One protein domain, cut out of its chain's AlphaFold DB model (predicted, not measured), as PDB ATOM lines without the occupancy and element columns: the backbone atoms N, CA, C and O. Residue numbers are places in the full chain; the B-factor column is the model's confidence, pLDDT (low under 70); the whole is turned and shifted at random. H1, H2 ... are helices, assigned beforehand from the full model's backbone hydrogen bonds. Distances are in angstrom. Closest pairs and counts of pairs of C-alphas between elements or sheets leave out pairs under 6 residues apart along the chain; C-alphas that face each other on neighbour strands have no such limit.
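AT A GLANCE: This is residues 2 to 28 and 50 to 71 of the 178 residues of an uncharacterized protein of Leptospira ellisii (UniProt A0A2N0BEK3). Two helices, H2 and the longer H3, run side by side the same way, and the one-turn helix H1 packs on the far side of H2 from H3, which leaves H2 in the middle of a flat arrangement. H3 makes much of the length and meets H2 through a short part of itself, and residues 7 to 15 loop back from H1 into H2. The printed part has 49 residues with three named helices in the order H1, H2, H3 and no named strand, and its class is all helix. It is only just compact, close to loose, with a radius of gyration of the C-alphas of 11.2 A, and spans 33 by 27 by 14 A.

IN THESE COORDINATES: Find C-alpha 3 at (-28.965, -36.092, 24.416), where H1, residues 3 to 6, begins. H2, residues 16 to 24, starts at C-alpha 16 at (-25.756, -26.899, 11.878) and is 12.2 A long from first to last C-alpha. After the cut, H3, residues 52 to 69, runs 25.8 A to C-alpha 69 at (-8.866, -34.770, 14.991).

HOW THE PARTS SIT: Look first at Phe 6 and Leu 20: H1 and H2 touch there, their closest C-alphas 6.9 A apart. H2 and H3 touch, with the C-alphas of Asp 19 and Ile 62 closest at 6.3 A. Their lines stand at a shallow tilt of 17 degrees, the same way. H3 touches H2 with residues 59 to 62 alone. H1 and H3 are apart. In H2 and H3 every O i to N i+4 pair is within hydrogen-bond range; H1, four residues, is too short for such a pair, and its one O i to N i+3 pair is within range.

THE WHOLE: The C-alphas farthest apart are those of Asp 2 and Leu 50, at 34.1 A. Residues 29 to 49 are not printed, and C-alphas 28 and 50 are 33.2 A apart across this cut, which the link from H2 to H3 crosses. The link from H1 to H2 is short. The mean pLDDT of the printed part is 89.4, with residues 2 and 50 under 70.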
ATOM      1  N   ASP A   2     -25.405 -39.038  25.759       68.38
ATOM      2  CA  ASP A   2     -25.942 -37.729  26.157       68.38
ATOM      3  C   ASP A   2     -26.808 -37.146  25.024       68.38
ATOM      4  O   ASP A   2     -26.392 -37.097  23.867       68.38
ATOM      5  N   SER A   3     -28.022 -36.706  25.358       73.19
ATOM      6  CA  SER A   3     -28.965 -36.092  24.416       73.19
ATOM      7  C   SER A   3     -28.422 -34.819  23.753       73.19
ATOM      8  O   SER A   3     -28.903 -34.437  22.684       73.19
ATOM      9  N   SER A   4     -27.417 -34.173  24.354       73.31
ATOM     10  CA  SER A   4     -26.761 -32.983  23.802       73.31
ATOM     11  C   SER A   4     -26.028 -33.261  22.477       73.31
ATOM     12  O   SER A   4     -25.917 -32.372  21.633       73.31
ATOM     13  N   GLU A   5     -25.596 -34.504  22.237       76.62
ATOM     14  CA  GLU A   5     -24.867 -34.899  21.023       76.62
ATOM     15  C   GLU A   5     -25.754 -34.959  19.775       76.62
ATOM     16  O   GLU A   5     -25.249 -34.910  18.658       76.62
ATOM     17  N   PHE A   6     -27.073 -35.013  19.940       85.81
ATOM     18  CA  PHE A   6     -28.026 -35.097  18.830       85.81
ATOM     19  C   PHE A   6     -28.658 -33.749  18.480       85.81
ATOM     20  O   PHE A   6     -29.527 -33.676  17.613       85.81
ATOM     21  N   ARG A   7     -28.238 -32.673  19.151       92.12
ATOM     22  CA  ARG A   7     -28.787 -31.334  18.940       92.12
ATOM     23  C   ARG A   7     -27.969 -30.546  17.925       92.12
ATOM     24  O   ARG A   7     -26.752 -30.727  17.799       92.12
ATOM     25  N   PHE A   8     -28.659 -29.648  17.230       95.00
ATOM     26  CA  PHE A   8     -28.022 -28.564  16.498       95.00
ATOM     27  C   PHE A   8     -27.314 -27.617  17.468       95.00
ATOM     28  O   PHE A   8     -27.717 -27.472  18.624       95.00
ATOM     29  N   ARG A   9     -26.237 -26.999  16.986       94.19
ATOM     30  CA  ARG A   9     -25.453 -26.009  17.724       94.19
ATOM     31  C   ARG A   9     -25.512 -24.687  16.973       94.19
ATOM     32  O   ARG A   9     -24.994 -24.591  15.861       94.19
ATOM     33  N   ASP A  10     -26.106 -23.679  17.603       92.38
ATOM     34  CA  ASP A  10     -26.382 -22.372  16.987       92.38
ATOM     35  C   ASP A  10     -25.113 -21.653  16.494       92.38
ATOM     36  O   ASP A  10     -25.145 -20.887  15.530       92.38
ATOM     37  N   GLU A  11     -23.960 -21.940  17.107       92.69
ATOM     38  CA  GLU A  11     -22.649 -21.407  16.711       92.69
ATOM     39  C   GLU A  11     -22.213 -21.799  15.284       92.69
ATOM     40  O   GLU A  11     -21.327 -21.148  14.713       92.69
ATOM     41  N   PHE A  12     -22.836 -22.831  14.700       93.62
ATOM     42  CA  PHE A  12     -22.580 -23.298  13.338       93.62
ATOM     43  C   PHE A  12     -23.640 -22.861  12.325       93.62
ATOM     44  O   PHE A  12     -23.524 -23.238  11.166       93.62
ATOM     45  N   ALA A  13     -24.622 -22.031  12.686       91.62
ATOM     46  CA  ALA A  13     -25.645 -21.574  11.746       91.62
ATOM     47  C   ALA A  13     -25.074 -20.820  10.528       91.62
ATOM     48  O   ALA A  13     -24.281 -19.890  10.721       91.62
ATOM     49  N   PRO A  14     -25.500 -21.106   9.274       91.62
ATOM     50  CA  PRO A  14     -26.536 -22.057   8.831       91.62
ATOM     51  C   PRO A  14     -25.976 -23.415   8.317       91.62
ATOM     52  O   PRO A  14     -26.376 -23.901   7.261       91.62
ATOM     53  N   ALA A  15     -24.950 -23.960   8.971       93.81
ATOM     54  CA  ALA A  15     -24.316 -25.255   8.688       93.81
ATOM     55  C   ALA A  15     -24.429 -26.220   9.890       93.81
ATOM     56  O   ALA A  15     -23.548 -27.055  10.123       93.81
ATOM     57  N   GLU A  16     -25.486 -26.077  10.693       94.69
ATOM     58  CA  GLU A  16     -25.756 -26.899  11.878       94.69
ATOM     59  C   GLU A  16     -25.967 -28.370  11.507       94.69
ATOM     60  O   GLU A  16     -25.610 -29.265  12.274       94.69
ATOM     61  N   ASP A  17     -26.517 -28.623  10.318       93.62
ATOM     62  CA  ASP A  17     -26.675 -29.955   9.741       93.62
ATOM     63  C   ASP A  17     -25.318 -30.622   9.494       93.62
ATOM     64  O   ASP A  17     -25.099 -31.765   9.896       93.62
ATOM     65  N   TYR A  18     -24.375 -29.898   8.897       93.62
ATOM     66  CA  TYR A  18     -23.033 -30.391   8.631       93.62
ATOM     67  C   TYR A  18     -22.267 -30.669   9.929       93.62
ATOM     68  O   TYR A  18     -21.613 -31.711  10.047       93.62
ATOM     69  N   ASP A  19     -22.398 -29.790  10.929       95.81
ATOM     70  CA  ASP A  19     -21.854 -30.038  12.265       95.81
ATOM     71  C   ASP A  19     -22.437 -31.325  12.864       95.81
ATOM     72  O   ASP A  19     -21.679 -32.207  13.276       95.81
ATOM     73  N   LEU A  20     -23.765 -31.457  12.871       95.00
ATOM     74  CA  LEU A  20     -24.442 -32.616  13.439       95.00
ATOM     75  C   LEU A  20     -23.983 -33.914  12.770       95.00
ATOM     76  O   LEU A  20     -23.537 -34.833  13.461       95.00
ATOM     77  N   TRP A  21     -24.013 -33.980  11.439       94.56
ATOM     78  CA  TRP A  21     -23.622 -35.183  10.703       94.56
ATOM     79  C   TRP A  21     -22.157 -35.559  10.915       94.56
ATOM     80  O   TRP A  21     -21.860 -36.742  11.093       94.56
ATOM     81  N   SER A  22     -21.247 -34.583  10.968       93.25
ATOM     82  CA  SER A  22     -19.824 -34.856  11.230       93.25
ATOM     83  C   SER A  22     -19.569 -35.456  12.619       93.25
ATOM     84  O   SER A  22     -18.651 -36.252  12.779       93.25
ATOM     85  N   ARG A  23     -20.400 -35.134  13.618       92.56
ATOM     86  CA  ARG A  23     -20.312 -35.722  14.965       92.56
ATOM     87  C   ARG A  23     -20.986 -37.089  15.051       92.56
ATOM     88  O   ARG A  23     -20.476 -37.976  15.731       92.56
ATOM     89  N   LEU A  24     -22.129 -37.263  14.384       92.88
ATOM     90  CA  LEU A  24     -22.882 -38.519  14.423       92.88
ATOM     91  C   LEU A  24     -22.160 -39.647  13.684       92.88
ATOM     92  O   LEU A  24     -22.129 -40.763  14.196       92.88
ATOM     93  N   ILE A  25     -21.525 -39.360  12.543       91.69
ATOM     94  CA  ILE A  25     -20.842 -40.377  11.724       91.69
ATOM     95  C   ILE A  25     -19.678 -41.074  12.449       91.69
ATOM     96  O   ILE A  25     -19.255 -42.159  12.062       91.69
ATOM     97  N   GLU A  26     -19.148 -40.463  13.509       87.94
ATOM     98  CA  GLU A  26     -18.103 -41.056  14.352       87.94
ATOM     99  C   GLU A  26     -18.659 -42.037  15.392       87.94
ATOM    100  O   GLU A  26     -17.907 -42.826  15.958       87.94
ATOM    101  N   ARG A  27     -19.965 -41.974  15.671       89.25
ATOM    102  CA  ARG A  27     -20.615 -42.668  16.796       89.25
ATOM    103  C   ARG A  27     -21.687 -43.651  16.362       89.25
ATOM    104  O   ARG A  27     -22.136 -44.457  17.172       89.25
ATOM    105  N   THR A  28     -22.121 -43.569  15.112       90.44
ATOM    106  CA  THR A  28     -23.176 -44.409  14.562       90.44
ATOM    107  C   THR A  28     -22.691 -45.130  13.315       90.44
ATOM    108  O   THR A  28     -21.757 -44.705  12.634       90.44
ATOM    109  N   LEU A  50     -28.067 -15.364   0.540       61.78
ATOM    110  CA  LEU A  50     -27.921 -14.253   1.486       61.78
ATOM    111  C   LEU A  50     -26.947 -14.587   2.631       61.78
ATOM    112  O   LEU A  50     -26.251 -13.708   3.129       61.78
ATOM    113  N   ALA A  51     -26.855 -15.863   3.017       74.81
ATOM    114  CA  ALA A  51     -26.007 -16.341   4.112       74.81
ATOM    115  C   ALA A  51     -24.776 -17.142   3.649       74.81
ATOM    116  O   ALA A  51     -24.146 -17.813   4.465       74.81
ATOM    117  N   LYS A  52     -24.411 -17.085   2.362       80.94
ATOM    118  CA  LYS A  52     -23.353 -17.927   1.778       80.94
ATOM    119  C   LYS A  52     -22.007 -17.801   2.493       80.94
ATOM    120  O   LYS A  52     -21.382 -18.811   2.803       80.94
ATOM    121  N   GLU A  53     -21.573 -16.576   2.783       84.38
ATOM    122  CA  GLU A  53     -20.306 -16.351   3.490       84.38
ATOM    123  C   GLU A  53     -20.384 -16.823   4.946       84.38
ATOM    124  O   GLU A  53     -19.465 -17.488   5.418       84.38
ATOM    125  N   LYS A  54     -21.519 -16.607   5.629       88.94
ATOM    126  CA  LYS A  54     -21.744 -17.131   6.986       88.94
ATOM    127  C   LYS A  54     -21.679 -18.663   7.008       88.94
ATOM    128  O   LYS A  54     -20.994 -19.235   7.852       88.94
ATOM    129  N   GLN A  55     -22.322 -19.319   6.040       89.12
ATOM    130  CA  GLN A  55     -22.272 -20.770   5.869       89.12
ATOM    131  C   GLN A  55     -20.846 -21.247   5.599       89.12
ATOM    132  O   GLN A  55     -20.387 -22.196   6.230       89.12
ATOM    133  N   ARG A  56     -20.116 -20.569   4.709       87.50
ATOM    134  CA  ARG A  56     -18.720 -20.894   4.400       87.50
ATOM    135  C   ARG A  56     -17.838 -20.813   5.643       87.50
ATOM    136  O   ARG A  56     -17.064 -21.734   5.886       87.50
ATOM    137  N   SER A  57     -17.971 -19.754   6.440       89.75
ATOM    138  CA  SER A  57     -17.231 -19.602   7.694       89.75
ATOM    139  C   SER A  57     -17.587 -20.688   8.714       89.75
ATOM    140  O   SER A  57     -16.688 -21.221   9.361       89.75
ATOM    141  N   ALA A  58     -18.864 -21.058   8.842       93.44
ATOM    142  CA  ALA A  58     -19.289 -22.139   9.732       93.44
ATOM    143  C   ALA A  58     -18.731 -23.507   9.295       93.44
ATOM    144  O   ALA A  58     -18.121 -24.212  10.098       93.44
ATOM    145  N   VAL A  59     -18.839 -23.834   8.004       92.44
ATOM    146  CA  VAL A  59     -18.247 -25.039   7.395       92.44
ATOM    147  C   VAL A  59     -16.736 -25.079   7.619       92.44
ATOM    148  O   VAL A  59     -16.200 -26.128   7.968       92.44
ATOM    149  N   GLN A  60     -16.044 -23.948   7.473       91.25
ATOM    150  CA  GLN A  60     -14.601 -23.879   7.693       91.25
ATOM    151  C   GLN A  60     -14.227 -24.188   9.149       91.25
ATOM    152  O   GLN A  60     -13.266 -24.918   9.379       91.25
ATOM    153  N   LYS A  61     -14.992 -23.704  10.138       93.81
ATOM    154  CA  LYS A  61     -14.771 -24.055  11.554       93.81
ATOM    155  C   LYS A  61     -14.910 -25.561  11.793       93.81
ATOM    156  O   LYS A  61     -14.078 -26.144  12.486       93.81
ATOM    157  N   ILE A  62     -15.923 -26.188  11.190       95.06
ATOM    158  CA  ILE A  62     -16.135 -27.641  11.269       95.06
ATOM    159  C   ILE A  62     -14.948 -28.374  10.634       95.06
ATOM    160  O   ILE A  62     -14.354 -29.236  11.269       95.06
ATOM    161  N   GLN A  63     -14.528 -27.981   9.431       93.25
ATOM    162  CA  GLN A  63     -13.383 -28.590   8.743       93.25
ATOM    163  C   GLN A  63     -12.075 -28.468   9.534       93.25
ATOM    164  O   GLN A  63     -11.320 -29.433   9.592       93.25
ATOM    165  N   ILE A  64     -11.818 -27.320  10.171       93.88
ATOM    166  CA  ILE A  64     -10.650 -27.134  11.046       93.88
ATOM    167  C   ILE A  64     -10.714 -28.101  12.231       93.88
ATOM    168  O   ILE A  64      -9.725 -28.768  12.527       93.88
ATOM    169  N   ARG A  65     -11.879 -28.226  12.881       94.56
ATOM    170  CA  ARG A  65     -12.075 -29.193  13.968       94.56
ATOM    171  C   ARG A  65     -11.781 -30.621  13.504       94.56
ATOM    172  O   ARG A  65     -11.048 -31.331  14.185       94.56
ATOM    173  N   GLU A  66     -12.321 -31.036  12.359       93.50
ATOM    174  CA  GLU A  66     -12.097 -32.386  11.825       93.50
ATOM    175  C   GLU A  66     -10.632 -32.612  11.402       93.50
ATOM    176  O   GLU A  66     -10.084 -33.688  11.633       93.50
ATOM    177  N   ALA A  67      -9.959 -31.595  10.855       92.81
ATOM    178  CA  ALA A  67      -8.537 -31.653  10.512       92.81
ATOM    179  C   ALA A  67      -7.647 -31.866  11.752       92.81
ATOM    180  O   ALA A  67      -6.726 -32.688  11.728       92.81
ATOM    181  N   ILE A  68      -7.970 -31.191  12.859       93.81
ATOM    182  CA  ILE A  68      -7.266 -31.358  14.137       93.81
ATOM    183  C   ILE A  68      -7.420 -32.791  14.649       93.81
ATOM    184  O   ILE A  68      -6.426 -33.399  15.046       93.81
ATOM    185  N   LYS A  69      -8.626 -33.376  14.573       91.94
ATOM    186  CA  LYS A  69      -8.866 -34.770  14.991       91.94
ATOM    187  C   LYS A  69      -8.026 -35.784  14.215       91.94
ATOM    188  O   LYS A  69      -7.577 -36.767  14.797       91.94
ATOM    189  N   ILE A  70      -7.803 -35.559  12.918       90.56
ATOM    190  CA  ILE A  70      -6.969 -36.447  12.092       90.56
ATOM    191  C   ILE A  70      -5.465 -36.157  12.220       90.56
ATOM    192  O   ILE A  70      -4.665 -36.843  11.587       90.56
ATOM    193  N   GLY A  71      -5.072 -35.173  13.035       91.75
ATOM    194  CA  GLY A  71      -3.680 -34.915  13.396       91.75
ATOM    195  C   GLY A  71      -2.999 -33.782  12.628       91.75
ATOM    196  O   GLY A  71      -1.776 -33.814  12.482       91.75
TER     197      GLY A  71